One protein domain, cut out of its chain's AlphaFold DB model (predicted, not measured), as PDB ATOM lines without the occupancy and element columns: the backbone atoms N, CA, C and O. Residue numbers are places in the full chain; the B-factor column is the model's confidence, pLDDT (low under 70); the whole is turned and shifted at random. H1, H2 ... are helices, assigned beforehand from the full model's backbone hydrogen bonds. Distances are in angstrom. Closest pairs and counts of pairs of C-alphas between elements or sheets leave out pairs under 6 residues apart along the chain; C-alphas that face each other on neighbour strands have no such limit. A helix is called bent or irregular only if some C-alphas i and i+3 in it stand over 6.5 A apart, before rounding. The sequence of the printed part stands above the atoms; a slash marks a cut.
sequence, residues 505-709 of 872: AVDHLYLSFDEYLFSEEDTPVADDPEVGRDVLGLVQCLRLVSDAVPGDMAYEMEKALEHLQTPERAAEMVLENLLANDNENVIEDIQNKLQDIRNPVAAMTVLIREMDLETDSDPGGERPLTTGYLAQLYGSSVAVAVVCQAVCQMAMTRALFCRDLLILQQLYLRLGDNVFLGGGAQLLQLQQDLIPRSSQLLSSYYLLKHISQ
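What this domain is: This is residues 505 to 709 of the 872 residues of the protein "Nucleoporin 160" of Esox lucius (UniProt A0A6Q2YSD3). One long helix, H8, runs through a compact body of crossed helices, and H9 folds back along it, with H9b side by side with H8. H1, H2, H5 and H6 gather on one side of H8, the hairpin of H3 and H4 is on the other, and a long loop with the tiny helix H7, residues 614 to 633, sticks out at one end with the first residues of H8. The printed part has 205 residues with nine named helices, H1 to H9 in chain order, and no named strand; its class is all helix. It is compact, with a radius of gyration of the C-alphas of 19.1 A, and its elongated outline spans 63 by 40 by 35 A.

Where its parts are: H8, residues 637 to 674, is 55.7 A long, from C-alpha 637 at (-20.642, 44.720, -20.205); it has a kink of 34 degrees near residue 668 and is irregular, with C-alphas 670 and 673 9.1 A apart. H9, residues 679 to 709, was assigned as one helix by its hydrogen bonds but is bent, with C-alphas 688 and 691 6.9 A apart; its arms are H9a, residues 679 to 688, and H9b, residues 691 to 709, which is 26.9 A long and ends with C-alpha 709 at (-31.645, 38.285, -9.974). H1, residues 505 to 511, begins at (-44.470, 57.987, -14.929). H2, residues 529 to 548, is 28.9 A long. H3 is residues 551 to 562, H4 567 to 580, H5 586 to 595, H6 600 to 610 and H7 627 to 630.

How they stand to each other: H8 and H9b touch at a shallow tilt of 26 degrees, opposite ways, closest at the C-alphas of Ala 651 and Tyr 701, 4.9 A. H6, H8 and H9b form an up-and-down bundle, each running against the one before. H9a and H8 are a helical hairpin. H2 touches H8 about perpendicular, at 85 degrees, with the C-alphas of Leu 542 and Asp 660 closest, 5.7 A. H2 also touches H1, H5 and H6. H4 touches H8 at a steep tilt of 59 degrees, closest at the C-alphas of Ala 571 and Ile 663, 5.1 A; H3 and H4 are a helical hairpin. H7 touches no helix. Every O i to N i+4 pair is within hydrogen-bond range in H1 to H6 and H9b, against 32 of 34 in H8 and 5 of 6 in H9a; H7 is too short for such a pair.

The domain as a whole: The C-alphas farthest apart, those of Asn 583 and Thr 626, are 64.6 A apart. Residues 614 to 633 and 635 to 641 stand free; the body without them spans 47 by 39 by 32 A. The printed part has no cut. The links H1 to H2 and H6 to H7 are long. The mean pLDDT of the printed part is 84.6, and residues 514 to 524, 614 to 629 and 673 to 679 are under 70.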
ATOM      1  N   ALA A 505     -43.449  57.145 -15.553       86.81
ATOM      2  CA  ALA A 505     -44.470  57.987 -14.929       86.81
ATOM      3  C   ALA A 505     -45.085  57.354 -13.666       86.81
ATOM      4  O   ALA A 505     -45.173  58.015 -12.635       86.81
ATOM      5  N   VAL A 506     -45.449  56.067 -13.721       89.31
ATOM      6  CA  VAL A 506     -46.010  55.347 -12.565       89.31
ATOM      7  C   VAL A 506     -44.993  55.157 -11.436       89.31
ATOM      8  O   VAL A 506     -45.335  55.325 -10.267       89.31
ATOM      9  N   ASP A 507     -43.730  54.900 -11.781       90.38
ATOM     10  CA  ASP A 507     -42.646  54.743 -10.808       90.38
ATOM     11  C   ASP A 507     -42.374  56.087 -10.101       90.38
ATOM     12  O   ASP A 507     -42.242  56.129  -8.881       90.38
ATOM     13  N   HIS A 508     -42.378  57.202 -10.844       88.25
ATOM     14  CA  HIS A 508     -42.243  58.551 -10.290       88.25
ATOM     15  C   HIS A 508     -43.377  58.876  -9.321       88.25
ATOM     16  O   HIS A 508     -43.118  59.371  -8.224       88.25
ATOM     17  N   LEU A 509     -44.622  58.580  -9.704       87.56
ATOM     18  CA  LEU A 509     -45.769  58.790  -8.828       87.56
ATOM     19  C   LEU A 509     -45.622  57.986  -7.540       87.56
ATOM     20  O   LEU A 509     -45.862  58.529  -6.474       87.56
ATOM     21  N   TYR A 510     -45.188  56.732  -7.601       89.44
ATOM     22  CA  TYR A 510     -45.061  55.905  -6.403       89.44
ATOM     23  C   TYR A 510     -43.914  56.352  -5.486       89.44
ATOM     24  O   TYR A 510     -44.124  56.483  -4.282       89.44
ATOM     25  N   LEU A 511     -42.740  56.652  -6.056       88.12
ATOM     26  CA  LEU A 511     -41.509  56.958  -5.314       88.12
ATOM     27  C   LEU A 511     -41.404  58.404  -4.797       88.12
ATOM     28  O   LEU A 511     -40.620  58.662  -3.887       88.12
ATOM     29  N   SER A 512     -42.130  59.360  -5.386       83.81
ATOM     30  CA  SER A 512     -42.066  60.771  -4.963       83.81
ATOM     31  C   SER A 512     -42.625  60.981  -3.554       83.81
ATOM     32  O   SER A 512     -43.445  60.203  -3.085       83.81
ATOM     33  N   PHE A 513     -42.257  62.080  -2.896       70.56
ATOM     34  CA  PHE A 513     -42.955  62.544  -1.688       70.56
ATOM     35  C   PHE A 513     -44.054  63.549  -2.050       70.56
ATOM     36  O   PHE A 513     -44.014  64.148  -3.124       70.56
ATOM     37  N   ASP A 514     -45.014  63.770  -1.148       66.25
ATOM     38  CA  ASP A 514     -46.154  64.671  -1.386       66.25
ATOM     39  C   ASP A 514     -45.737  66.105  -1.749       66.25
ATOM     40  O   ASP A 514     -46.393  66.739  -2.569       66.25
ATOM     41  N   GLU A 515     -44.611  66.597  -1.221       60.09
ATOM     42  CA  GLU A 515     -44.069  67.929  -1.541       60.09
ATOM     43  C   GLU A 515     -43.565  68.068  -2.990       60.09
ATOM     44  O   GLU A 515     -43.405  69.187  -3.478       60.09
ATOM     45  N   TYR A 516     -43.316  66.944  -3.672       58.34
ATOM     46  CA  TYR A 516     -42.795  66.875  -5.042       58.34
ATOM     47  C   TYR A 516     -43.822  66.340  -6.046       58.34
ATOM     48  O   TYR A 516     -43.504  66.217  -7.229       58.34
ATOM     49  N   LEU A 517     -45.034  66.004  -5.598       61.62
ATOM     50  CA  LEU A 517     -46.121  65.652  -6.502       61.62
ATOM     51  C   LEU A 517     -46.613  66.918  -7.217       61.62
ATOM     52  O   LEU A 517     -46.880  67.940  -6.585       61.62
ATOM     53  N   PHE A 518     -46.699  66.838  -8.546       60.56
ATOM     54  CA  PHE A 518     -47.158  67.928  -9.407       60.56
ATOM     55  C   PHE A 518     -48.553  68.445  -9.010       60.56
ATOM     56  O   PHE A 518     -49.336  67.760  -8.349       60.56
ATOM     57  N   SER A 519     -48.883  69.661  -9.457       59.41
ATOM     58  CA  SER A 519     -50.260  70.166  -9.436       59.41
ATOM     59  C   SER A 519     -51.202  69.218 -10.199       59.41
ATOM     60  O   SER A 519     -50.781  68.510 -11.113       59.41
ATOM     61  N   GLU A 520     -52.498  69.225  -9.854       54.38
ATOM     62  CA  GLU A 520     -53.533  68.366 -10.471       54.38
ATOM     63  C   GLU A 520     -53.544  68.440 -12.021       54.38
ATOM     64  O   GLU A 520     -53.903  67.469 -12.683       54.38
ATOM     65  N   GLU A 521     -53.098  69.565 -12.596       51.53
ATOM     66  CA  GLU A 521     -53.059  69.852 -14.040       51.53
ATOM     67  C   GLU A 521     -51.883  69.193 -14.795       51.53
ATOM     68  O   GLU A 521     -51.949  69.066 -16.014       51.53
ATOM     69  N   ASP A 522     -50.845  68.734 -14.086       64.19
ATOM     70  CA  ASP A 522     -49.567  68.263 -14.647       64.19
ATOM     71  C   ASP A 522     -49.302  66.767 -14.346       64.19
ATOM     72  O   ASP A 522     -48.171  66.279 -14.372       64.19
ATOM     73  N   THR A 523     -50.351  65.993 -14.045       69.50
ATOM     74  CA  THR A 523     -50.198  64.569 -13.702       69.50
ATOM     75  C   THR A 523     -49.765  63.752 -14.936       69.50
ATOM     76  O   THR A 523     -50.519  63.653 -15.901       69.50
ATOM     77  N   PRO A 524     -48.602  63.068 -14.929       68.69
ATOM     78  CA  PRO A 524     -47.981  62.531 -16.149       68.69
ATOM     79  C   PRO A 524     -48.697  61.329 -16.788       68.69
ATOM     80  O   PRO A 524     -48.290  60.891 -17.864       68.69
ATOM     81  N   VAL A 525     -49.717  60.772 -16.129       80.75
ATOM     82  CA  VAL A 525     -50.450  59.569 -16.571       80.75
ATOM     83  C   VAL A 525     -51.881  59.855 -17.041       80.75
ATOM     84  O   VAL A 525     -52.543  58.948 -17.549       80.75
ATOM     85  N   ALA A 526     -52.378  61.085 -16.874       80.50
ATOM     86  CA  ALA A 526     -53.759  61.445 -17.183       80.50
ATOM     87  C   ALA A 526     -53.839  62.805 -17.889       80.50
ATOM     88  O   ALA A 526     -53.373  63.806 -17.361       80.50
ATOM     89  N   ASP A 527     -54.488  62.836 -19.057       80.25
ATOM     90  CA  ASP A 527     -54.758  64.083 -19.790       80.25
ATOM     91  C   ASP A 527     -55.907  64.899 -19.158       80.25
ATOM     92  O   ASP A 527     -56.005  66.108 -19.362       80.25
ATOM     93  N   ASP A 528     -56.810  64.231 -18.428       85.81
ATOM     94  CA  ASP A 528     -57.931  64.856 -17.722       85.81
ATOM     95  C   ASP A 528     -57.513  65.202 -16.280       85.81
ATOM     96  O   ASP A 528     -57.192  64.280 -15.518       85.81
ATOM     97  N   PRO A 529     -57.538  66.487 -15.871       85.19
ATOM     98  CA  PRO A 529     -57.123  66.904 -14.531       85.19
ATOM     99  C   PRO A 529     -57.983  66.299 -13.414       85.19
ATOM    100  O   PRO A 529     -57.478  66.076 -12.315       85.19
ATOM    101  N   GLU A 530     -59.261  65.978 -13.666       87.31
ATOM    102  CA  GLU A 530     -60.093  65.319 -12.647       87.31
ATOM    103  C   GLU A 530     -59.606  63.891 -12.375       87.31
ATOM    104  O   GLU A 530     -59.526  63.463 -11.223       87.31
ATOM    105  N   VAL A 531     -59.211  63.175 -13.431       88.62
ATOM    106  CA  VAL A 531     -58.613  61.839 -13.317       88.62
ATOM    107  C   VAL A 531     -57.217  61.930 -12.702       88.62
ATOM    108  O   VAL A 531     -56.874  61.098 -11.866       88.62
ATOM    109  N   GLY A 532     -56.428  62.947 -13.064       88.12
ATOM    110  CA  GLY A 532     -55.118  63.216 -12.467       88.12
ATOM    111  C   GLY A 532     -55.195  63.386 -10.949       88.12
ATOM    112  O   GLY A 532     -54.476  62.713 -10.210       88.12
ATOM    113  N   ARG A 533     -56.149  64.190 -10.467       88.88
ATOM    114  CA  ARG A 533     -56.426  64.361  -9.034       88.88
ATOM    115  C   ARG A 533     -56.790  63.046  -8.340       88.88
ATOM    116  O   ARG A 533     -56.242  62.750  -7.277       88.88
ATOM    117  N   ASP A 534     -57.694  62.263  -8.924       91.44
ATOM    118  CA  ASP A 534     -58.104  60.974  -8.355       91.44
ATOM    119  C   ASP A 534     -56.928  59.977  -8.304       91.44
ATOM    120  O   ASP A 534     -56.780  59.238  -7.329       91.44
ATOM    121  N   VAL A 535     -56.047  59.991  -9.314       92.12
ATOM    122  CA  VAL A 535     -54.807  59.199  -9.334       92.12
ATOM    123  C   VAL A 535     -53.858  59.618  -8.211       92.12
ATOM    124  O   VAL A 535     -53.336  58.747  -7.517       92.12
ATOM    125  N   LEU A 536     -53.652  60.920  -7.991       89.94
ATOM    126  CA  LEU A 536     -52.796  61.413  -6.905       89.94
ATOM    127  C   LEU A 536     -53.333  60.986  -5.530       89.94
ATOM    128  O   LEU A 536     -52.571  60.474  -4.709       89.94
ATOM    129  N   GLY A 537     -54.644  61.121  -5.298       90.88
ATOM    130  CA  GLY A 537     -55.286  60.656  -4.064       90.88
ATOM    131  C   GLY A 537     -55.135  59.146  -3.853       90.88
ATOM    132  O   GLY A 537     -54.845  58.689  -2.744       90.88
ATOM    133  N   LEU A 538     -55.252  58.361  -4.927       93.25
ATOM    134  CA  LEU A 538     -55.069  56.912  -4.877       93.25
ATOM    135  C   LEU A 538     -53.618  56.527  -4.559       93.25
ATOM    136  O   LEU A 538     -53.389  55.661  -3.720       93.25
ATOM    137  N   VAL A 539     -52.638  57.187  -5.177       92.25
ATOM    138  CA  VAL A 539     -51.208  56.957  -4.913       92.25
ATOM    139  C   VAL A 539     -50.853  57.273  -3.459       92.25
ATOM    140  O   VAL A 539     -50.110  56.513  -2.843       92.25
ATOM    141  N   GLN A 540     -51.433  58.321  -2.868       91.44
ATOM    142  CA  GLN A 540     -51.271  58.591  -1.435       91.44
ATOM    143  C   GLN A 540     -51.805  57.447  -0.564       91.44
ATOM    144  O   GLN A 540     -51.163  57.076   0.415       91.44
ATOM    145  N   CYS A 541     -52.944  56.847  -0.932       93.56
ATOM    146  CA  CYS A 541     -53.465  55.670  -0.231       93.56
ATOM    147  C   CYS A 541     -52.518  54.467  -0.363       93.56
ATOM    148  O   CYS A 541     -52.294  53.759   0.614       93.56
ATOM    149  N   LEU A 542     -51.935  54.246  -1.548       94.56
ATOM    150  CA  LEU A 542     -50.973  53.160  -1.776       94.56
ATOM    151  C   LEU A 542     -49.716  53.302  -0.914       94.56
ATOM    152  O   LEU A 542     -49.230  52.304  -0.394       94.56
ATOM    153  N   ARG A 543     -49.210  54.526  -0.726       91.50
ATOM    154  CA  ARG A 543     -48.049  54.768   0.144       91.50
ATOM    155  C   ARG A 543     -48.353  54.465   1.608       91.50
ATOM    156  O   ARG A 543     -47.569  53.770   2.236       91.50
ATOM    157  N   LEU A 544     -49.523  54.877   2.107       92.19
ATOM    158  CA  LEU A 544     -49.963  54.517   3.463       92.19
ATOM    159  C   LEU A 544     -50.065  52.999   3.650       92.19
ATOM    160  O   LEU A 544     -49.691  52.486   4.699       92.19
ATOM    161  N   VAL A 545     -50.539  52.270   2.633       94.00
ATOM    162  CA  VAL A 545     -50.525  50.799   2.654       94.00
ATOM    163  C   VAL A 545     -49.090  50.273   2.703       94.00
ATOM    164  O   VAL A 545     -48.809  49.392   3.507       94.00
ATOM    165  N   SER A 546     -48.187  50.807   1.879       92.62
ATOM    166  CA  SER A 546     -46.781  50.387   1.850       92.62
ATOM    167  C   SER A 546     -46.095  50.566   3.206       92.62
ATOM    168  O   SER A 546     -45.461  49.630   3.688       92.62
ATOM    169  N   ASP A 547     -46.301  51.720   3.848       90.94
ATOM    170  CA  ASP A 547     -45.752  52.045   5.170       90.94
ATOM    171  C   ASP A 547     -46.357  51.170   6.282       90.94
ATOM    172  O   ASP A 547     -45.679  50.831   7.253       90.94
ATOM    173  N   ALA A 548     -47.625  50.767   6.137       91.75
ATOM    174  CA  ALA A 548     -48.318  49.916   7.100       91.75
ATOM    175  C   ALA A 548     -47.925  48.435   7.019       91.75
ATOM    176  O   ALA A 548     -48.150  47.703   7.984       91.75
ATOM    177  N   VAL A 549     -47.393  47.961   5.885       91.38
ATOM    178  CA  VAL A 549     -47.028  46.549   5.690       91.38
ATOM    179  C   VAL A 549     -45.621  46.298   6.247       91.38
ATOM    180  O   VAL A 549     -44.635  46.700   5.625       91.38
ATOM    181  N   PRO A 550     -45.482  45.584   7.379       87.44
ATOM    182  CA  PRO A 550     -44.173  45.285   7.940       87.44
ATOM    183  C   PRO A 550     -43.405  44.269   7.076       87.44
ATOM    184  O   PRO A 550     -43.975  43.524   6.269       87.44
ATOM    185  N   GLY A 551     -42.079  44.237   7.246       84.88
ATOM    186  CA  GLY A 551     -41.179  43.429   6.416       84.88
ATOM    187  C   GLY A 551     -41.446  41.919   6.467       84.88
ATOM    188  O   GLY A 551     -41.271  41.233   5.462       84.88
ATOM    189  N   ASP A 552     -41.931  41.400   7.595       85.69
ATOM    190  CA  ASP A 552     -42.341  40.002   7.761       85.69
ATOM    191  C   ASP A 552     -43.591  39.665   6.931       85.69
ATOM    192  O   ASP A 552     -43.610  38.655   6.228       85.69
ATOM    193  N   MET A 553     -44.606  40.534   6.920       89.56
ATOM    194  CA  MET A 553     -45.786  40.359   6.062       89.56
ATOM    195  C   MET A 553     -45.436  40.471   4.575       89.56
ATOM    196  O   MET A 553     -45.952  39.703   3.758       89.56
ATOM    197  N   ALA A 554     -44.544  41.399   4.213       89.25
ATOM    198  CA  ALA A 554     -44.043  41.516   2.846       89.25
ATOM    199  C   ALA A 554     -43.312  40.238   2.399       89.25
ATOM    200  O   ALA A 554     -43.547  39.755   1.287       89.25
ATOM    201  N   TYR A 555     -42.482  39.666   3.277       86.88
ATOM    202  CA  TYR A 555     -41.791  38.401   3.043       86.88
ATOM    203  C   TYR A 555     -42.765  37.227   2.868       86.88
ATOM    204  O   TYR A 555     -42.637  36.468   1.910       86.88
ATOM    205  N   GLU A 556     -43.776  37.096   3.732       88.19
ATOM    206  CA  GLU A 556     -44.782  36.030   3.616       88.19
ATOM    207  C   GLU A 556     -45.580  36.122   2.309       88.19
ATOM    208  O   GLU A 556     -45.865  35.106   1.670       88.19
ATOM    209  N   MET A 557     -45.899  37.337   1.856       91.19
ATOM    210  CA  MET A 557     -46.554  37.531   0.565       91.19
ATOM    211  C   MET A 557     -45.647  37.134  -0.606       91.19
ATOM    212  O   MET A 557     -46.110  36.477  -1.540       91.19
ATOM    213  N   GLU A 558     -44.356  37.469  -0.558       91.06
ATOM    214  CA  GLU A 558     -43.388  37.028  -1.569       91.06
ATOM    215  C   GLU A 558     -43.241  35.497  -1.583       91.06
ATOM    216  O   GLU A 558     -43.298  34.870  -2.643       91.06
ATOM    217  N   LYS A 559     -43.176  34.872  -0.403       90.75
ATOM    218  CA  LYS A 559     -43.153  33.415  -0.242       90.75
ATOM    219  C   LYS A 559     -44.418  32.763  -0.800       90.75
ATOM    220  O   LYS A 559     -44.339  31.704  -1.424       90.75
ATOM    221  N   ALA A 560     -45.586  33.378  -0.630       92.56
ATOM    222  CA  ALA A 560     -46.827  32.881  -1.219       92.56
ATOM    223  C   ALA A 560     -46.743  32.829  -2.758       92.56
ATOM    224  O   ALA A 560     -47.130  31.817  -3.350       92.56
ATOM    225  N   LEU A 561     -46.171  33.859  -3.396       93.00
ATOM    226  CA  LEU A 561     -45.924  33.884  -4.846       93.00
ATOM    227  C   LEU A 561     -44.910  32.814  -5.269       93.00
ATOM    228  O   LEU A 561     -45.139  32.097  -6.245       93.00
ATOM    229  N   GLU A 562     -43.825  32.644  -4.511       91.75
ATOM    230  CA  GLU A 562     -42.830  31.593  -4.743       91.75
ATOM    231  C   GLU A 562     -43.467  30.193  -4.733       91.75
ATOM    232  O   GLU A 562     -43.171  29.358  -5.596       91.75
ATOM    233  N   HIS A 563     -44.401  29.957  -3.811       92.69
ATOM    234  CA  HIS A 563     -45.157  28.711  -3.676       92.69
ATOM    235  C   HIS A 563     -46.373  28.617  -4.615       92.69
ATOM    236  O   HIS A 563     -47.170  27.685  -4.485       92.69
ATOM    237  N   LEU A 564     -46.500  29.528  -5.587       92.56
ATOM    238  CA  LEU A 564     -47.570  29.565  -6.592       92.56
ATOM    239  C   LEU A 564     -48.981  29.703  -5.993       92.56
ATOM    240  O   LEU A 564     -49.956  29.214  -6.572       92.56
ATOM    241  N   GLN A 565     -49.107  30.345  -4.831       93.25
ATOM    242  CA  GLN A 565     -50.407  30.752  -4.304       93.25
ATOM    243  C   GLN A 565     -50.944  31.949  -5.096       93.25
ATOM    244  O   GLN A 565     -50.187  32.720  -5.686       93.25
ATOM    245  N   THR A 566     -52.266  32.109  -5.117       92.62
ATOM    246  CA  THR A 566     -52.911  33.197  -5.858       92.62
ATOM    247  C   THR A 566     -52.623  34.543  -5.176       92.62
ATOM    248  O   THR A 566     -52.922  34.663  -3.979       92.62
ATOM    249  N   PRO A 567     -52.087  35.553  -5.890       95.00
ATOM    250  CA  PRO A 567     -51.725  36.845  -5.303       95.00
ATOM    251  C   PRO A 567     -52.869  37.530  -4.545       95.00
ATOM    252  O   PRO A 567     -52.646  38.162  -3.516       95.00
ATOM    253  N   GLU A 568     -54.109  37.351  -5.004       94.69
ATOM    254  CA  GLU A 568     -55.318  37.884  -4.374       94.69
ATOM    255  C   GLU A 568     -55.512  37.333  -2.961       94.69
ATOM    256  O   GLU A 568     -55.871  38.071  -2.046       94.69
ATOM    257  N   ARG A 569     -55.246  36.035  -2.772       93.50
ATOM    258  CA  ARG A 569     -55.406  35.372  -1.474       93.50
ATOM    259  C   ARG A 569     -54.310  35.789  -0.503       93.50
ATOM    260  O   ARG A 569     -54.597  35.982   0.674       93.50
ATOM    261  N   ALA A 570     -53.081  35.940  -0.993       94.44
ATOM    262  CA  ALA A 570     -51.978  36.454  -0.189       94.44
ATOM    263  C   ALA A 570     -52.258  37.897   0.270       94.44
ATOM    264  O   ALA A 570     -52.148  38.191   1.458       94.44
ATOM    265  N   ALA A 571     -52.725  38.762  -0.639       95.88
ATOM    266  CA  ALA A 571     -53.124  40.132  -0.311       95.88
ATOM    267  C   ALA A 571     -54.279  40.180   0.707       95.88
ATOM    268  O   ALA A 571     -54.252  40.996   1.627       95.88
ATOM    269  N   GLU A 572     -55.268  39.287   0.590       94.38
ATOM    270  CA  GLU A 572     -56.357  39.177   1.566       94.38
ATOM    271  C   GLU A 572     -55.844  38.794   2.965       94.38
ATOM    272  O   GLU A 572     -56.283  39.374   3.953       94.38
ATOM    273  N   MET A 573     -54.884  37.868   3.061       93.88
ATOM    274  CA  MET A 573     -54.284  37.486   4.347       93.88
ATOM    275  C   MET A 573     -53.491  38.630   4.987       93.88
ATOM    276  O   MET A 573     -53.590  38.841   6.196       93.88
ATOM    277  N   VAL A 574     -52.732  39.390   4.190       94.12
ATOM    278  CA  VAL A 574     -52.029  40.588   4.679       94.12
ATOM    279  C   VAL A 574     -53.037  41.617   5.189       94.12
ATOM    280  O   VAL A 574     -52.888  42.114   6.302       94.12
ATOM    281  N   LEU A 575     -54.112  41.873   4.438       94.50
ATOM    282  CA  LEU A 575     -55.176  42.781   4.864       94.50
ATOM    283  C   LEU A 575     -55.835  42.342   6.182       94.50
ATOM    284  O   LEU A 575     -56.065  43.176   7.055       94.50
ATOM    285  N   GLU A 576     -56.138  41.051   6.348       93.94
ATOM    286  CA  GLU A 576     -56.712  40.525   7.595       93.94
ATOM    287  C   GLU A 576     -55.782  40.760   8.796       93.94
ATOM    288  O   GLU A 576     -56.254  41.136   9.871       93.94
ATOM    289  N   ASN A 577     -54.469  40.621   8.602       91.75
ATOM    290  CA  ASN A 577     -53.479  40.908   9.638       91.75
ATOM    291  C   ASN A 577     -53.348  42.406   9.942       91.75
ATOM    292  O   ASN A 577     -53.196  42.763  11.111       91.75
ATOM    293  N   LEU A 578     -53.424  43.278   8.930       91.50
ATOM    294  CA  LEU A 578     -53.424  44.730   9.130       91.50
ATOM    295  C   LEU A 578     -54.649  45.165   9.939       91.50
ATOM    296  O   LEU A 578     -54.509  45.861  10.936       91.50
ATOM    297  N   LEU A 579     -55.840  44.674   9.581       90.50
ATOM    298  CA  LEU A 579     -57.080  44.963  10.310       90.50
ATOM    299  C   LEU A 579     -57.047  44.455  11.759       90.50
ATOM    300  O   LEU A 579     -57.628  45.079  12.643       90.50
ATOM    301  N   ALA A 580     -56.391  43.322  12.010       89.62
ATOM    302  CA  ALA A 580     -56.254  42.770  13.357       89.62
ATOM    303  C   ALA A 580     -55.272  43.563  14.240       89.62
ATOM    304  O   ALA A 580     -55.406  43.524  15.464       89.62
ATOM    305  N   ASN A 581     -54.306  44.262  13.634       85.69
ATOM    306  CA  ASN A 581     -53.206  44.944  14.317       85.69
ATOM    307  C   ASN A 581     -53.195  46.470  14.091       85.69
ATOM    308  O   ASN A 581     -52.152  47.095  14.289       85.69
ATOM    309  N   ASP A 582     -54.319  47.073  13.688       81.44
ATOM    310  CA  ASP A 582     -54.425  48.506  13.370       81.44
ATOM    311  C   ASP A 582     -54.376  49.386  14.632       81.44
ATOM    312  O   ASP A 582     -55.380  49.906  15.116       81.44
ATOM    313  N   ASN A 583     -53.187  49.508  15.216       72.69
ATOM    314  CA  ASN A 583     -52.969  50.254  16.454       72.69
ATOM    315  C   ASN A 583     -52.836  51.771  16.223       72.69
ATOM    316  O   ASN A 583     -52.974  52.539  17.176       72.69
ATOM    317  N   GLU A 584     -52.559  52.198  14.987       78.38
ATOM    318  CA  GLU A 584     -52.300  53.598  14.616       78.38
ATOM    319  C   GLU A 584     -53.451  54.244  13.819       78.38
ATOM    320  O   GLU A 584     -53.331  55.391  13.401       78.38
ATOM    321  N   ASN A 585     -54.587  53.551  13.663       85.31
ATOM    322  CA  ASN A 585     -55.738  53.968  12.847       85.31
ATOM    323  C   ASN A 585     -55.379  54.237  11.372       85.31
ATOM    324  O   ASN A 585     -56.027  55.041  10.699       85.31
ATOM    325  N   VAL A 586     -54.368  53.546  10.837       87.62
ATOM    326  CA  VAL A 586     -53.910  53.744   9.452       87.62
ATOM    327  C   VAL A 586     -55.009  53.351   8.471       87.62
ATOM    328  O   VAL A 586     -55.186  53.981   7.428       87.62
ATOM    329  N   ILE A 587     -55.804  52.334   8.814       90.25
ATOM    330  CA  ILE A 587     -56.932  51.913   7.985       90.25
ATOM    331  C   ILE A 587     -58.022  52.992   7.954       90.25
ATOM    332  O   ILE A 587     -58.634  53.193   6.904       90.25
ATOM    333  N   GLU A 588     -58.258  53.703   9.058       88.81
ATOM    334  CA  GLU A 588     -59.188  54.840   9.099       88.81
ATOM    335  C   GLU A 588     -58.676  55.999   8.228       88.81
ATOM    336  O   GLU A 588     -59.436  56.559   7.438       88.81
ATOM    337  N   ASP A 589     -57.379  56.306   8.283       90.81
ATOM    338  CA  ASP A 589     -56.763  57.342   7.446       90.81
ATOM    339  C   ASP A 589     -56.841  57.012   5.949       90.81
ATOM    340  O   ASP A 589     -57.190  57.873   5.132       90.81
ATOM    341  N   ILE A 590     -56.592  55.750   5.579       91.31
ATOM    342  CA  ILE A 590     -56.774  55.265   4.205       91.31
ATOM    343  C   ILE A 590     -58.243  55.392   3.790       91.31
ATOM    344  O   ILE A 590     -58.527  55.869   2.692       91.31
ATOM    345  N   GLN A 591     -59.192  55.007   4.651       89.62
ATOM    346  CA  GLN A 591     -60.624  55.150   4.372       89.62
ATOM    347  C   GLN A 591     -61.018  56.610   4.145       89.62
ATOM    348  O   GLN A 591     -61.745  56.896   3.196       89.62
ATOM    349  N   ASN A 592     -60.526  57.526   4.979       89.44
ATOM    350  CA  ASN A 592     -60.800  58.955   4.862       89.44
ATOM    351  C   ASN A 592     -60.250  59.519   3.545       89.44
ATOM    352  O   ASN A 592     -60.977  60.191   2.821       89.44
ATOM    353  N   LYS A 593     -59.010  59.182   3.171       89.38
ATOM    354  CA  LYS A 593     -58.427  59.621   1.890       89.38
ATOM    355  C   LYS A 593     -59.121  59.013   0.680       89.38
ATOM    356  O   LYS A 593     -59.361  59.721  -0.295       89.38
ATOM    357  N   LEU A 594     -59.485  57.730   0.738       89.44
ATOM    358  CA  LEU A 594     -60.309  57.103  -0.295       89.44
ATOM    359  C   LEU A 594     -61.634  57.861  -0.465       89.44
ATOM    360  O   LEU A 594     -62.158  57.875  -1.577       89.44
ATOM    361  N   GLN A 595     -62.147  58.515   0.596       87.44
ATOM    362  CA  GLN A 595     -63.388  59.292   0.527       87.44
ATOM    363  C   GLN A 595     -63.337  60.570  -0.273       87.44
ATOM    364  O   GLN A 595     -64.360  60.994  -0.820       87.44
ATOM    365  N   ASP A 596     -62.144  61.114  -0.431       88.56
ATOM    366  CA  ASP A 596     -61.930  62.312  -1.221       88.56
ATOM    367  C   ASP A 596     -61.788  62.011  -2.725       88.56
ATOM    368  O   ASP A 596     -61.831  62.938  -3.541       88.56
ATOM    369  N   ILE A 597     -61.653  60.733  -3.111       89.88
ATOM    370  CA  ILE A 597     -61.487  60.290  -4.503       89.88
ATOM    371  C   ILE A 597     -62.855  60.131  -5.169       89.88
ATOM    372  O   ILE A 597     -63.712  59.377  -4.703       89.88
ATOM    373  N   ARG A 598     -63.069  60.796  -6.310       88.81
ATOM    374  CA  ARG A 598     -64.373  60.783  -6.995       88.81
ATOM    375  C   ARG A 598     -64.627  59.477  -7.739       88.81
ATOM    376  O   ARG A 598     -65.736  58.941  -7.677       88.81
ATOM    377  N   ASN A 599     -63.633  58.985  -8.477       89.00
ATOM    378  CA  ASN A 599     -63.733  57.769  -9.276       89.00
ATOM    379  C   ASN A 599     -62.485  56.875  -9.120       89.00
ATOM    380  O   ASN A 599     -61.639  56.806 -10.020       89.00
ATOM    381  N   PRO A 600     -62.379  56.128  -8.003       90.06
ATOM    382  CA  PRO A 600     -61.212  55.292  -7.727       90.06
ATOM    383  C   PRO A 600     -61.010  54.191  -8.777       90.06
ATOM    384  O   PRO A 600     -59.878  53.873  -9.121       90.06
ATOM    385  N   VAL A 601     -62.087  53.644  -9.353       90.94
ATOM    386  CA  VAL A 601     -62.016  52.597 -10.389       90.94
ATOM    387  C   VAL A 601     -61.370  53.123 -11.675       90.94
ATOM    388  O   VAL A 601     -60.536  52.437 -12.271       90.94
ATOM    389  N   ALA A 602     -61.700  54.349 -12.099       91.56
ATOM    390  CA  ALA A 602     -61.055  54.972 -13.256       91.56
ATOM    391  C   ALA A 602     -59.567  55.252 -12.993       91.56
ATOM    392  O   ALA A 602     -58.735  54.920 -13.837       91.56
ATOM    393  N   ALA A 603     -59.224  55.771 -11.810       92.81
ATOM    394  CA  ALA A 603     -57.835  55.996 -11.411       92.81
ATOM    395  C   ALA A 603     -57.017  54.690 -11.382       92.81
ATOM    396  O   ALA A 603     -55.935  54.622 -11.966       92.81
ATOM    397  N   MET A 604     -57.564  53.617 -10.794       94.75
ATOM    398  CA  MET A 604     -56.950  52.281 -10.813       94.75
ATOM    399  C   MET A 604     -56.750  51.768 -12.245       94.75
ATOM    400  O   MET A 604     -55.703  51.204 -12.551       94.75
ATOM    401  N   THR A 605     -57.722  51.991 -13.135       94.25
ATOM    402  CA  THR A 605     -57.634  51.572 -14.544       94.25
ATOM    403  C   THR A 605     -56.477  52.262 -15.268       94.25
ATOM    404  O   THR A 605     -55.748  51.603 -16.009       94.25
ATOM    405  N   VAL A 606     -56.281  53.568 -15.045       93.31
ATOM    406  CA  VAL A 606     -55.158  54.328 -15.621       93.31
ATOM    407  C   VAL A 606     -53.823  53.783 -15.120       93.31
ATOM    408  O   VAL A 606     -52.956  53.476 -15.933       93.31
ATOM    409  N   LEU A 607     -53.673  53.582 -13.807       93.69
ATOM    410  CA  LEU A 607     -52.435  53.051 -13.225       93.69
ATOM    411  C   LEU A 607     -52.106  51.641 -13.735       93.69
ATOM    412  O   LEU A 607     -50.966  51.374 -14.106       93.69
ATOM    413  N   ILE A 608     -53.100  50.749 -13.798       94.44
ATOM    414  CA  ILE A 608     -52.933  49.389 -14.335       94.44
ATOM    415  C   ILE A 608     -52.526  49.437 -15.809       94.44
ATOM    416  O   ILE A 608     -51.649  48.679 -16.209       94.44
ATOM    417  N   ARG A 609     -53.113  50.338 -16.610       91.50
ATOM    418  CA  ARG A 609     -52.748  50.518 -18.023       91.50
ATOM    419  C   ARG A 609     -51.299  50.980 -18.186       91.50
ATOM    420  O   ARG A 609     -50.603  50.453 -19.039       91.50
ATOM    421  N   GLU A 610     -50.841  51.938 -17.384       89.31
ATOM    422  CA  GLU A 610     -49.458  52.439 -17.458       89.31
ATOM    423  C   GLU A 610     -48.419  51.414 -16.976       89.31
ATOM    424  O   GLU A 610     -47.259  51.448 -17.392       89.31
ATOM    425  N   MET A 611     -48.821  50.485 -16.104       91.06
ATOM    426  CA  MET A 611     -47.998  49.341 -15.701       91.06
ATOM    427  C   MET A 611     -48.109  48.154 -16.659       91.06
ATOM    428  O   MET A 611     -47.390  47.175 -16.467       91.06
ATOM    429  N   ASP A 612     -48.994  48.186 -17.649       86.50
ATOM    430  CA  ASP A 612     -49.156  47.068 -18.566       86.50
ATOM    431  C   ASP A 612     -47.939  46.967 -19.498       86.50
ATOM    432  O   ASP A 612     -47.435  47.964 -20.016       86.50
ATOM    433  N   LEU A 613     -47.429  45.749 -19.668       71.56
ATOM    434  CA  LEU A 613     -46.242  45.463 -20.481       71.56
ATOM    435  C   LEU A 613     -46.616  45.050 -21.910       71.56
ATOM    436  O   LEU A 613     -45.749  44.628 -22.668       71.56
ATOM    437  N   GLU A 614     -47.894  45.095 -22.280       68.50
ATOM    438  CA  GLU A 614     -48.349  44.782 -23.632       68.50
ATOM    439  C   GLU A 614     -48.365  46.043 -24.511       68.50
ATOM    440  O   GLU A 614     -48.981  47.054 -24.184       68.50
ATOM    441  N   THR A 615     -47.691  45.985 -25.663       60.16
ATOM    442  CA  THR A 615     -47.734  47.039 -26.689       60.16
ATOM    443  C   THR A 615     -48.472  46.544 -27.926       60.16
ATOM    444  O   THR A 615     -48.140  45.470 -28.428       60.16
ATOM    445  N   ASP A 616     -49.353  47.368 -28.501       50.19
ATOM    446  CA  ASP A 616     -50.115  47.117 -29.747       50.19
ATOM    447  C   ASP A 616     -49.250  46.951 -31.027       50.19
ATOM    448  O   ASP A 616     -49.742  47.032 -32.154       50.19
ATOM    449  N   SER A 617     -47.932  46.766 -30.906       49.09
ATOM    450  CA  SER A 617     -47.038  46.682 -32.057       49.09
ATOM    451  C   SER A 617     -47.099  45.306 -32.724       49.09
ATOM    452  O   SER A 617     -46.581  44.324 -32.190       49.09
ATOM    453  N   ASP A 618     -47.665  45.264 -33.931       43.91
ATOM    454  CA  ASP A 618     -47.582  44.122 -34.846       43.91
ATOM    455  C   ASP A 618     -46.108  43.712 -35.064       43.91
ATOM    456  O   ASP A 618     -45.263  44.587 -35.308       43.91
ATOM    457  N   PRO A 619     -45.760  42.410 -35.031       44.31
ATOM    458  CA  PRO A 619     -44.418  41.943 -35.358       44.31
ATOM    459  C   PRO A 619     -44.167  42.154 -36.858       44.31
ATOM    460  O   PRO A 619     -44.442  41.296 -37.697       44.31
ATOM    461  N   GLY A 620     -43.684  43.346 -37.209       39.72
ATOM    462  CA  GLY A 620     -43.379  43.736 -38.578       39.72
ATOM    463  C   GLY A 620     -42.405  42.755 -39.231       39.72
ATOM    464  O   GLY A 620     -41.343  42.460 -38.685       39.72
ATOM    465  N   GLY A 621     -42.778  42.254 -40.411       38.41
ATOM    466  CA  GLY A 621     -41.986  41.297 -41.178       38.41
ATOM    467  C   GLY A 621     -40.556  41.771 -41.447       38.41
ATOM    468  O   GLY A 621     -40.310  42.947 -41.732       38.41
ATOM    469  N   GLU A 622     -39.623  40.822 -41.379       36.97
ATOM    470  CA  GLU A 622     -38.192  41.017 -41.587       36.97
ATOM    471  C   GLU A 622     -37.902  41.790 -42.886       36.97
ATOM    472  O   GLU A 622     -38.165  41.326 -43.998       36.97
ATOM    473  N   ARG A 623     -37.309  42.979 -42.758       42.81
ATOM    474  CA  ARG A 623     -36.617  43.658 -43.860       42.81
ATOM    475  C   ARG A 623     -35.157  43.859 -43.464       42.81
ATOM    476  O   ARG A 623     -34.897  44.583 -42.504       42.81
ATOM    477  N   PRO A 624     -34.191  43.266 -44.182       44.16
ATOM    478  CA  PRO A 624     -32.786  43.429 -43.854       44.16
ATOM    479  C   PRO A 624     -32.289  44.774 -44.393       44.16
ATOM    480  O   PRO A 624     -32.078  44.938 -45.593       44.16
ATOM    481  N   LEU A 625     -32.081  45.745 -43.505       43.25
ATOM    482  CA  LEU A 625     -31.313  46.952 -43.803       43.25
ATOM    483  C   LEU A 625     -30.111  47.019 -42.854       43.25
ATOM    484  O   LEU A 625     -30.266  47.094 -41.641       43.25
ATOM    485  N   THR A 626     -28.911  46.953 -43.443       48.34
ATOM    486  CA  THR A 626     -27.600  47.295 -42.849       48.34
ATOM    487  C   THR A 626     -27.400  46.874 -41.382       48.34
ATOM    488  O   THR A 626     -27.096  47.685 -40.514       48.34
ATOM    489  N   THR A 627     -27.540  45.575 -41.111       55.19
ATOM    490  CA  THR A 627     -27.636  44.980 -39.764       55.19
ATOM    491  C   THR A 627     -26.321  44.920 -38.971       55.19
ATOM    492  O   THR A 627     -26.335  44.664 -37.772       55.19
ATOM    493  N   GLY A 628     -25.164  45.134 -39.610       62.19
ATOM    494  CA  GLY A 628     -23.858  44.882 -38.980       62.19
ATOM    495  C   GLY A 628     -23.497  45.846 -37.843       62.19
ATOM    496  O   GLY A 628     -23.027  45.407 -36.799       62.19
ATOM    497  N   TYR A 629     -23.731  47.149 -38.027       64.50
ATOM    498  CA  TYR A 629     -23.290  48.181 -37.077       64.50
ATOM    499  C   TYR A 629     -24.263  48.376 -35.909       64.50
ATOM    500  O   TYR A 629     -23.834  48.518 -34.769       64.50
ATOM    501  N   LEU A 630     -25.575  48.298 -36.166       75.56
ATOM    502  CA  LEU A 630     -26.597  48.339 -35.112       75.56
ATOM    503  C   LEU A 630     -26.472  47.158 -34.138       75.56
ATOM    504  O   LEU A 630     -26.819  47.285 -32.970       75.56
ATOM    505  N   ALA A 631     -25.915  46.028 -34.589       72.50
ATOM    506  CA  ALA A 631     -25.695  44.863 -33.737       72.50
ATOM    507  C   ALA A 631     -24.698  45.111 -32.587       72.50
ATOM    508  O   ALA A 631     -24.689  44.331 -31.629       72.50
ATOM    509  N   GLN A 632     -23.864  46.155 -32.682       80.94
ATOM    510  CA  GLN A 632     -22.891  46.529 -31.653       80.94
ATOM    511  C   GLN A 632     -23.431  47.554 -30.649       80.94
ATOM    512  O   GLN A 632     -22.836  47.704 -29.596       80.94
ATOM    513  N   LEU A 633     -24.534  48.254 -30.925       88.38
ATOM    514  CA  LEU A 633     -25.029  49.302 -30.028       88.38
ATOM    515  C   LEU A 633     -25.460  48.712 -28.672       88.38
ATOM    516  O   LEU A 633     -26.130  47.677 -28.643       88.38
ATOM    517  N   TYR A 634     -25.083  49.366 -27.566       90.81
ATOM    518  CA  TYR A 634     -25.354  48.909 -26.188       90.81
ATOM    519  C   TYR A 634     -24.889  47.470 -25.882       90.81
ATOM    520  O   TYR A 634     -25.520  46.738 -25.118       90.81
ATOM    521  N   GLY A 635     -23.803  47.021 -26.517       89.25
ATOM    522  CA  GLY A 635     -23.280  45.665 -26.373       89.25
ATOM    523  C   GLY A 635     -22.147  45.478 -25.365       89.25
ATOM    524  O   GLY A 635     -21.688  44.346 -25.215       89.25
ATOM    525  N   SER A 636     -21.688  46.542 -24.701       88.88
ATOM    526  CA  SER A 636     -20.667  46.461 -23.645       88.88
ATOM    527  C   SER A 636     -21.191  45.786 -22.371       88.88
ATOM    528  O   SER A 636     -22.399  45.761 -22.134       88.88
ATOM    529  N   SER A 637     -20.293  45.285 -21.517       87.50
ATOM    530  CA  SER A 637     -20.642  44.720 -20.205       87.50
ATOM    531  C   SER A 637     -21.364  45.738 -19.326       87.50
ATOM    532  O   SER A 637     -22.390  45.407 -18.739       87.50
ATOM    533  N   VAL A 638     -20.903  46.991 -19.327       89.31
ATOM    534  CA  VAL A 638     -21.523  48.069 -18.550       89.31
ATOM    535  C   VAL A 638     -22.936  48.355 -19.052       89.31
ATOM    536  O   VAL A 638     -23.864  48.418 -18.253       89.31
ATOM    537  N   ALA A 639     -23.127  48.516 -20.365       91.88
ATOM    538  CA  ALA A 639     -24.452  48.794 -20.916       91.88
ATOM    539  C   ALA A 639     -25.427  47.650 -20.634       91.88
ATOM    540  O   ALA A 639     -26.568  47.899 -20.251       91.88
ATOM    541  N   VAL A 640     -24.965  46.403 -20.775       91.62
ATOM    542  CA  VAL A 640     -25.755  45.216 -20.446       91.62
ATOM    543  C   VAL A 640     -26.151  45.225 -18.968       91.62
ATOM    544  O   VAL A 640     -27.336  45.072 -18.678       91.62
ATOM    545  N   ALA A 641     -25.199  45.452 -18.056       90.38
ATOM    546  CA  ALA A 641     -25.458  45.498 -16.620       90.38
ATOM    547  C   ALA A 641     -26.466  46.604 -16.271       90.38
ATOM    548  O   ALA A 641     -27.477  46.332 -15.632       90.38
ATOM    549  N   VAL A 642     -26.257  47.831 -16.767       92.81
ATOM    550  CA  VAL A 642     -27.152  48.974 -16.519       92.81
ATOM    551  C   VAL A 642     -28.565  48.700 -17.034       92.81
ATOM    552  O   VAL A 642     -29.530  48.914 -16.310       92.81
ATOM    553  N   VAL A 643     -28.712  48.193 -18.261       94.12
ATOM    554  CA  VAL A 643     -30.031  47.896 -18.842       94.12
ATOM    555  C   VAL A 643     -30.745  46.788 -18.065       94.12
ATOM    556  O   VAL A 643     -31.925  46.926 -17.743       94.12
ATOM    557  N   CYS A 644     -30.054  45.695 -17.734       93.31
ATOM    558  CA  CYS A 644     -30.673  44.560 -17.046       93.31
ATOM    559  C   CYS A 644     -31.006  44.891 -15.585       93.31
ATOM    560  O   CYS A 644     -32.060  44.499 -15.085       93.31
ATOM    561  N   GLN A 645     -30.161  45.671 -14.908       92.00
ATOM    562  CA  GLN A 645     -30.463  46.176 -13.572       92.00
ATOM    563  C   GLN A 645     -31.598  47.200 -13.583       92.00
ATOM    564  O   GLN A 645     -32.405  47.189 -12.660       92.00
ATOM    565  N   ALA A 646     -31.718  48.033 -14.621       94.06
ATOM    566  CA  ALA A 646     -32.860  48.930 -14.779       94.06
ATOM    567  C   ALA A 646     -34.179  48.152 -14.927       94.06
ATOM    568  O   ALA A 646     -35.161  48.498 -14.275       94.06
ATOM    569  N   VAL A 647     -34.191  47.057 -15.700       94.25
ATOM    570  CA  VAL A 647     -35.348  46.140 -15.760       94.25
ATOM    571  C   VAL A 647     -35.640  45.540 -14.385       94.25
ATOM    572  O   VAL A 647     -36.799  45.498 -13.975       94.25
ATOM    573  N   CYS A 648     -34.609  45.118 -13.650       93.44
ATOM    574  CA  CYS A 648     -34.784  44.565 -12.310       93.44
ATOM    575  C   CYS A 648     -35.374  45.590 -11.331       93.44
ATOM    576  O   CYS A 648     -36.316  45.265 -10.615       93.44
ATOM    577  N   GLN A 649     -34.840  46.814 -11.295       92.31
ATOM    578  CA  GLN A 649     -35.340  47.870 -10.414       92.31
ATOM    579  C   GLN A 649     -36.778  48.255 -10.764       92.31
ATOM    580  O   GLN A 649     -37.619  48.311  -9.872       92.31
ATOM    581  N   MET A 650     -37.087  48.430 -12.052       93.81
ATOM    582  CA  MET A 650     -38.456  48.675 -12.512       93.81
ATOM    583  C   MET A 650     -39.401  47.555 -12.056       93.81
ATOM    584  O   MET A 650     -40.470  47.828 -11.514       93.81
ATOM    585  N   ALA A 651     -39.003  46.289 -12.222       94.94
ATOM    586  CA  ALA A 651     -39.807  45.152 -11.788       94.94
ATOM    587  C   ALA A 651     -40.001  45.114 -10.264       94.94
ATOM    588  O   ALA A 651     -41.096  44.810  -9.802       94.94
ATOM    589  N   MET A 652     -38.976  45.462  -9.479       93.06
ATOM    590  CA  MET A 652     -39.076  45.552  -8.020       93.06
ATOM    591  C   MET A 652     -40.065  46.639  -7.583       93.06
ATOM    592  O   MET A 652     -40.969  46.347  -6.802       93.06
ATOM    593  N   THR A 653     -39.944  47.856  -8.119       93.81
ATOM    594  CA  THR A 653     -40.845  48.974  -7.794       93.81
ATOM    595  C   THR A 653     -42.286  48.650  -8.175       93.81
ATOM    596  O   THR A 653     -43.201  48.836  -7.378       93.81
ATOM    597  N   ARG A 654     -42.506  48.092  -9.370       94.94
ATOM    598  CA  ARG A 654     -43.857  47.765  -9.843       94.94
ATOM    599  C   ARG A 654     -44.461  46.544  -9.158       94.94
ATOM    600  O   ARG A 654     -45.679  46.491  -9.007       94.94
ATOM    601  N   ALA A 655     -43.650  45.594  -8.689       95.38
ATOM    602  CA  ALA A 655     -44.133  44.515  -7.830       95.38
ATOM    603  C   ALA A 655     -44.659  45.064  -6.492       95.38
ATOM    604  O   ALA A 655     -45.746  44.669  -6.076       95.38
ATOM    605  N   LEU A 656     -43.949  46.009  -5.860       95.12
ATOM    606  CA  LEU A 656     -44.432  46.692  -4.650       95.12
ATOM    607  C   LEU A 656     -45.715  47.481  -4.928       95.12
ATOM    608  O   LEU A 656     -46.699  47.327  -4.210       95.12
ATOM    609  N   PHE A 657     -45.750  48.223  -6.036       96.12
ATOM    610  CA  PHE A 657     -46.953  48.932  -6.466       96.12
ATOM    611  C   PHE A 657     -48.152  47.983  -6.595       96.12
ATOM    612  O   PHE A 657     -49.221  48.242  -6.046       96.12
ATOM    613  N   CYS A 658     -47.990  46.867  -7.314       96.94
ATOM    614  CA  CYS A 658     -49.071  45.907  -7.534       96.94
ATOM    615  C   CYS A 658     -49.489  45.203  -6.237       96.94
ATOM    616  O   CYS A 658     -50.678  44.947  -6.054       96.94
ATOM    617  N   ARG A 659     -48.540  44.914  -5.336       96.69
ATOM    618  CA  ARG A 659     -48.801  44.376  -3.993       96.69
ATOM    619  C   ARG A 659     -49.732  45.302  -3.216       96.69
ATOM    620  O   ARG A 659     -50.795  44.869  -2.774       96.69
ATOM    621  N   ASP A 660     -49.357  46.571  -3.102       97.06
ATOM    622  CA  ASP A 660     -50.106  47.557  -2.319       97.06
ATOM    623  C   ASP A 660     -51.453  47.864  -2.965       97.06
ATOM    624  O   ASP A 660     -52.464  47.985  -2.274       97.06
ATOM    625  N   LEU A 661     -51.492  47.907  -4.299       97.50
ATOM    626  CA  LEU A 661     -52.727  48.076  -5.050       97.50
ATOM    627  C   LEU A 661     -53.689  46.917  -4.805       97.50
ATOM    628  O   LEU A 661     -54.862  47.170  -4.557       97.50
ATOM    629  N   LEU A 662     -53.220  45.668  -4.811       97.25
ATOM    630  CA  LEU A 662     -54.067  44.516  -4.498       97.25
ATOM    631  C   LEU A 662     -54.604  44.580  -3.067       97.25
ATOM    632  O   LEU A 662     -55.796  44.367  -2.870       97.25
ATOM    633  N   ILE A 663     -53.770  44.915  -2.078       96.94
ATOM    634  CA  ILE A 663     -54.208  45.069  -0.681       96.94
ATOM    635  C   ILE A 663     -55.278  46.167  -0.577       96.94
ATOM    636  O   ILE A 663     -56.332  45.951   0.026       96.94
ATOM    637  N   LEU A 664     -55.058  47.311  -1.229       95.75
ATOM    638  CA  LEU A 664     -56.011  48.420  -1.260       95.75
ATOM    639  C   LEU A 664     -57.321  48.043  -1.969       95.75
ATOM    640  O   LEU A 664     -58.400  48.402  -1.501       95.75
ATOM    641  N   GLN A 665     -57.257  47.291  -3.071       95.44
ATOM    642  CA  GLN A 665     -58.434  46.773  -3.776       95.44
ATOM    643  C   GLN A 665     -59.228  45.786  -2.901       95.44
ATOM    644  O   GLN A 665     -60.459  45.841  -2.889       95.44
ATOM    645  N   GLN A 666     -58.553  44.922  -2.131       94.56
ATOM    646  CA  GLN A 666     -59.213  44.032  -1.167       94.56
ATOM    647  C   GLN A 666     -59.873  44.822  -0.029       94.56
ATOM    648  O   GLN A 666     -61.006  44.521   0.353       94.56
ATOM    649  N   LEU A 667     -59.212  45.870   0.476       92.88
ATOM    650  CA  LEU A 667     -59.801  46.775   1.463       92.88
ATOM    651  C   LEU A 667     -61.047  47.451   0.883       92.88
ATOM    652  O   LEU A 667     -62.105  47.423   1.507       92.88
ATOM    653  N   TYR A 668     -60.962  47.966  -0.345       90.00
ATOM    654  CA  TYR A 668     -62.087  48.594  -1.036       90.00
ATOM    655  C   TYR A 668     -63.285  47.640  -1.191       90.00
ATOM    656  O   TYR A 668     -64.425  48.028  -0.931       90.00
ATOM    657  N   LEU A 669     -63.048  46.365  -1.530       89.81
ATOM    658  CA  LEU A 669     -64.105  45.345  -1.567       89.81
ATOM    659  C   LEU A 669     -64.738  45.087  -0.192       89.81
ATOM    660  O   LEU A 669     -65.956  44.923  -0.106       89.81
ATOM    661  N   ARG A 670     -63.934  45.041   0.879       88.38
ATOM    662  CA  ARG A 670     -64.417  44.811   2.254       88.38
ATOM    663  C   ARG A 670     -65.257  45.980   2.775       88.38
ATOM    664  O   ARG A 670     -66.221  45.748   3.502       88.38
ATOM    665  N   LEU A 671     -64.913  47.209   2.392       85.44
ATOM    666  CA  LEU A 671     -65.667  48.418   2.729       85.44
ATOM    667  C   LEU A 671     -67.044  48.450   2.046       85.44
ATOM    668  O   LEU A 671     -68.032  48.863   2.660       85.44
ATOM    669  N   GLY A 672     -67.120  47.951   0.808       78.62
ATOM    670  CA  GLY A 672     -68.364  47.820   0.053       78.62
ATOM    671  C   GLY A 672     -69.113  49.149  -0.104       78.62
ATOM    672  O   GLY A 672     -68.511  50.212  -0.239       78.62
ATOM    673  N   ASP A 673     -70.446  49.096  -0.049       67.94
ATOM    674  CA  ASP A 673     -71.309  50.277  -0.221       67.94
ATOM    675  C   ASP A 673     -71.263  51.258   0.971       67.94
ATOM    676  O   ASP A 673     -71.798  52.361   0.874       67.94
ATOM    677  N   ASN A 674     -70.646  50.887   2.103       63.47
ATOM    678  CA  ASN A 674     -70.650  51.713   3.319       63.47
ATOM    679  C   ASN A 674     -69.832  53.002   3.180       63.47
ATOM    680  O   ASN A 674     -69.983  53.898   4.009       63.47
ATOM    681  N   VAL A 675     -68.975  53.088   2.159       59.25
ATOM    682  CA  VAL A 675     -68.050  54.207   1.991       59.25
ATOM    683  C   VAL A 675     -68.380  55.047   0.739       59.25
ATOM    684  O   VAL A 675     -68.146  56.248   0.795       59.25
ATOM    685  N   PHE A 676     -69.030  54.525  -0.332       59.84
ATOM    686  CA  PHE A 676     -69.182  55.287  -1.601       59.84
ATOM    687  C   PHE A 676     -70.455  55.144  -2.451       59.84
ATOM    688  O   PHE A 676     -71.086  54.097  -2.550       59.84
ATOM    689  N   LEU A 677     -70.743  56.239  -3.180       54.34
ATOM    690  CA  LEU A 677     -71.899  56.519  -4.056       54.34
ATOM    691  C   LEU A 677     -71.906  55.779  -5.419       54.34
ATOM    692  O   LEU A 677     -72.833  55.970  -6.208       54.34
ATOM    693  N   GLY A 678     -70.892  54.958  -5.721       56.91
ATOM    694  CA  GLY A 678     -70.682  54.320  -7.033       56.91
ATOM    695  C   GLY A 678     -71.530  53.073  -7.331       56.91
ATOM    696  O   GLY A 678     -71.605  52.636  -8.483       56.91
ATOM    697  N   GLY A 679     -72.198  52.523  -6.311       63.25
ATOM    698  CA  GLY A 679     -73.077  51.353  -6.406       63.25
ATOM    699  C   GLY A 679     -72.371  50.040  -6.787       63.25
ATOM    700  O   GLY A 679     -71.202  50.002  -7.170       63.25
ATOM    701  N   GLY A 680     -73.116  48.930  -6.748       74.44
ATOM    702  CA  GLY A 680     -72.576  47.580  -6.973       74.44
ATOM    703  C   GLY A 680     -71.923  47.316  -8.343       74.44
ATOM    704  O   GLY A 680     -71.208  46.329  -8.486       74.44
ATOM    705  N   ALA A 681     -72.121  48.177  -9.349       81.19
ATOM    706  CA  ALA A 681     -71.489  48.025 -10.664       81.19
ATOM    707  C   ALA A 681     -69.970  48.274 -10.623       81.19
ATOM    708  O   ALA A 681     -69.216  47.545 -11.263       81.19
ATOM    709  N   GLN A 682     -69.518  49.262  -9.842       82.44
ATOM    710  CA  GLN A 682     -68.092  49.546  -9.663       82.44
ATOM    711  C   GLN A 682     -67.388  48.431  -8.885       82.44
ATOM    712  O   GLN A 682     -66.304  48.002  -9.274       82.44
ATOM    713  N   LEU A 683     -68.033  47.906  -7.835       85.38
ATOM    714  CA  LEU A 683     -67.531  46.750  -7.083       85.38
ATOM    715  C   LEU A 683     -67.426  45.503  -7.971       85.38
ATOM    716  O   LEU A 683     -66.461  44.750  -7.877       85.38
ATOM    717  N   LEU A 684     -68.388  45.309  -8.878       87.50
ATOM    718  CA  LEU A 684     -68.359  44.203  -9.831       87.50
ATOM    719  C   LEU A 684     -67.233  44.357 -10.862       87.50
ATOM    720  O   LEU A 684     -66.546  43.378 -11.139       87.50
ATOM    721  N   GLN A 685     -67.002  45.565 -11.388       89.69
ATOM    722  CA  GLN A 685     -65.858  45.836 -12.268       89.69
ATOM    723  C   GLN A 685     -64.528  45.594 -11.544       89.69
ATOM    724  O   GLN A 685     -63.642  44.933 -12.080       89.69
ATOM    725  N   LEU A 686     -64.400  46.074 -10.306       90.69
ATOM    726  CA  LEU A 686     -63.222  45.840  -9.476       90.69
ATOM    727  C   LEU A 686     -62.936  44.339  -9.311       90.69
ATOM    728  O   LEU A 686     -61.808  43.899  -9.521       90.69
ATOM    729  N   GLN A 687     -63.967  43.555  -8.985       92.25
ATOM    730  CA  GLN A 687     -63.842  42.119  -8.745       92.25
ATOM    731  C   GLN A 687     -63.585  41.303 -10.024       92.25
ATOM    732  O   GLN A 687     -62.867  40.308  -9.968       92.25
ATOM    733  N   GLN A 688     -64.191  41.675 -11.156       93.00
ATOM    734  CA  GLN A 688     -64.143  40.878 -12.392       93.00
ATOM    735  C   GLN A 688     -63.031  41.282 -13.367       93.00
ATOM    736  O   GLN A 688     -62.680  40.472 -14.219       93.00
ATOM    737  N   ASP A 689     -62.497  42.500 -13.260       93.50
ATOM    738  CA  ASP A 689     -61.521  43.050 -14.210       93.50
ATOM    739  C   ASP A 689     -60.244  43.530 -13.501       93.50
ATOM    740  O   ASP A 689     -59.168  42.965 -13.701       93.50
ATOM    741  N   LEU A 690     -60.352  44.519 -12.607       95.12
ATOM    742  CA  LEU A 690     -59.164  45.189 -12.059       95.12
ATOM    743  C   LEU A 690     -58.312  44.292 -11.150       95.12
ATOM    744  O   LEU A 690     -57.097  44.253 -11.327       95.12
ATOM    745  N   ILE A 691     -58.922  43.550 -10.216       96.31
ATOM    746  CA  ILE A 691     -58.185  42.648  -9.311       96.31
ATOM    747  C   ILE A 691     -57.450  41.541 -10.088       96.31
ATOM    748  O   ILE A 691     -56.243  41.389  -9.879       96.31
ATOM    749  N   PRO A 692     -58.098  40.799 -11.015       94.88
ATOM    750  CA  PRO A 692     -57.398  39.823 -11.850       94.88
ATOM    751  C   PRO A 692     -56.222  40.420 -12.635       94.88
ATOM    752  O   PRO A 692     -55.151  39.813 -12.688       94.88
ATOM    753  N   ARG A 693     -56.374  41.628 -13.202       93.81
ATOM    754  CA  ARG A 693     -55.279  42.304 -13.920       93.81
ATOM    755  C   ARG A 693     -54.127  42.676 -12.989       93.81
ATOM    756  O   ARG A 693     -52.975  42.400 -13.316       93.81
ATOM    757  N   SER A 694     -54.410  43.240 -11.815       95.75
ATOM    758  CA  SER A 694     -53.385  43.553 -10.809       95.75
ATOM    759  C   SER A 694     -52.652  42.298 -10.315       95.75
ATOM    760  O   SER A 694     -51.436  42.327 -10.134       95.75
ATOM    761  N   SER A 695     -53.360  41.177 -10.167       95.19
ATOM    762  CA  SER A 695     -52.792  39.870  -9.814       95.19
ATOM    763  C   SER A 695     -51.850  39.321 -10.890       95.19
ATOM    764  O   SER A 695     -50.728  38.887 -10.593       95.19
ATOM    765  N   GLN A 696     -52.251  39.412 -12.161       92.31
ATOM    766  CA  GLN A 696     -51.407  39.023 -13.291       92.31
ATOM    767  C   GLN A 696     -50.164  39.916 -13.408       92.31
ATOM    768  O   GLN A 696     -49.063  39.405 -13.637       92.31
ATOM    769  N   LEU A 697     -50.308  41.232 -13.209       93.94
ATOM    770  CA  LEU A 697     -49.179  42.163 -13.195       93.94
ATOM    771  C   LEU A 697     -48.209  41.849 -12.054       93.94
ATOM    772  O   LEU A 697     -47.011  41.742 -12.305       93.94
ATOM    773  N   LEU A 698     -48.704  41.619 -10.832       95.12
ATOM    774  CA  LEU A 698     -47.854  41.234  -9.704       95.12
ATOM    775  C   LEU A 698     -47.074  39.949 -10.008       95.12
ATOM    776  O   LEU A 698     -45.866  39.901  -9.796       95.12
ATOM    777  N   SER A 699     -47.735  38.936 -10.570       93.56
ATOM    778  CA  SER A 699     -47.085  37.679 -10.964       93.56
ATOM    779  C   SER A 699     -46.014  37.892 -12.046       93.56
ATOM    780  O   SER A 699     -44.928  37.314 -11.976       93.56
ATOM    781  N   SER A 700     -46.287  38.769 -13.018       92.44
ATOM    782  CA  SER A 700     -45.363  39.112 -14.107       92.44
ATOM    783  C   SER A 700     -44.134  39.871 -13.599       92.44
ATOM    784  O   SER A 700     -43.002  39.542 -13.955       92.44
ATOM    785  N   TYR A 701     -44.332  40.864 -12.729       95.12
ATOM    786  CA  TYR A 701     -43.240  41.637 -12.139       95.12
ATOM    787  C   TYR A 701     -42.436  40.831 -11.119       95.12
ATOM    788  O   TYR A 701     -41.213  40.963 -11.082       95.12
ATOM    789  N   TYR A 702     -43.080  39.936 -10.367       94.38
ATOM    790  CA  TYR A 702     -42.391  38.969  -9.516       94.38
ATOM    791  C   TYR A 702     -41.475  38.055 -10.339       94.38
ATOM    792  O   TYR A 702     -40.297  37.908 -10.014       94.38
ATOM    793  N   LEU A 703     -41.970  37.512 -11.458       93.44
ATOM    794  CA  LEU A 703     -41.155  36.718 -12.377       93.44
ATOM    795  C   LEU A 703     -39.966  37.520 -12.922       93.44
ATOM    796  O   LEU A 703     -38.837  37.031 -12.897       93.44
ATOM    797  N   LEU A 704     -40.207  38.740 -13.413       93.69
ATOM    798  CA  LEU A 704     -39.150  39.602 -13.945       93.69
ATOM    799  C   LEU A 704     -38.092  39.914 -12.883       93.69
ATOM    800  O   LEU A 704     -36.903  39.804 -13.179       93.69
ATOM    801  N   LYS A 705     -38.505  40.243 -11.652       93.25
ATOM    802  CA  LYS A 705     -37.610  40.432 -10.501       93.25
ATOM    803  C   LYS A 705     -36.769  39.173 -10.265       93.25
ATOM    804  O   LYS A 705     -35.542  39.251 -10.281       93.25
ATOM    805  N   HIS A 706     -37.417  38.019 -10.114       92.38
ATOM    806  CA  HIS A 706     -36.765  36.749  -9.790       92.38
ATOM    807  C   HIS A 706     -35.740  36.328 -10.857       92.38
ATOM    808  O   HIS A 706     -34.586  36.016 -10.554       92.38
ATOM    809  N   ILE A 707     -36.122  36.381 -12.134       91.62
ATOM    810  CA  ILE A 707     -35.251  35.997 -13.250       91.62
ATOM    811  C   ILE A 707     -34.117  37.012 -13.460       91.62
ATOM    812  O   ILE A 707     -33.000  36.616 -13.797       91.62
ATOM    813  N   SER A 708     -34.355  38.305 -13.210       91.75
ATOM    814  CA  SER A 708     -33.303  39.335 -13.284       91.75
ATOM    815  C   SER A 708     -32.230  39.170 -12.210       91.75
ATOM    816  O   SER A 708     -31.088  39.568 -12.429       91.75
ATOM    817  N   GLN A 709     -32.573  38.567 -11.071       89.50
ATOM    818  CA  GLN A 709     -31.645  38.285  -9.974       89.50
ATOM    819  C   GLN A 709     -31.032  36.877 -10.056       89.50
ATOM    820  O   GLN A 709     -30.027  36.604  -9.397       89.50
TER     821      GLN A 709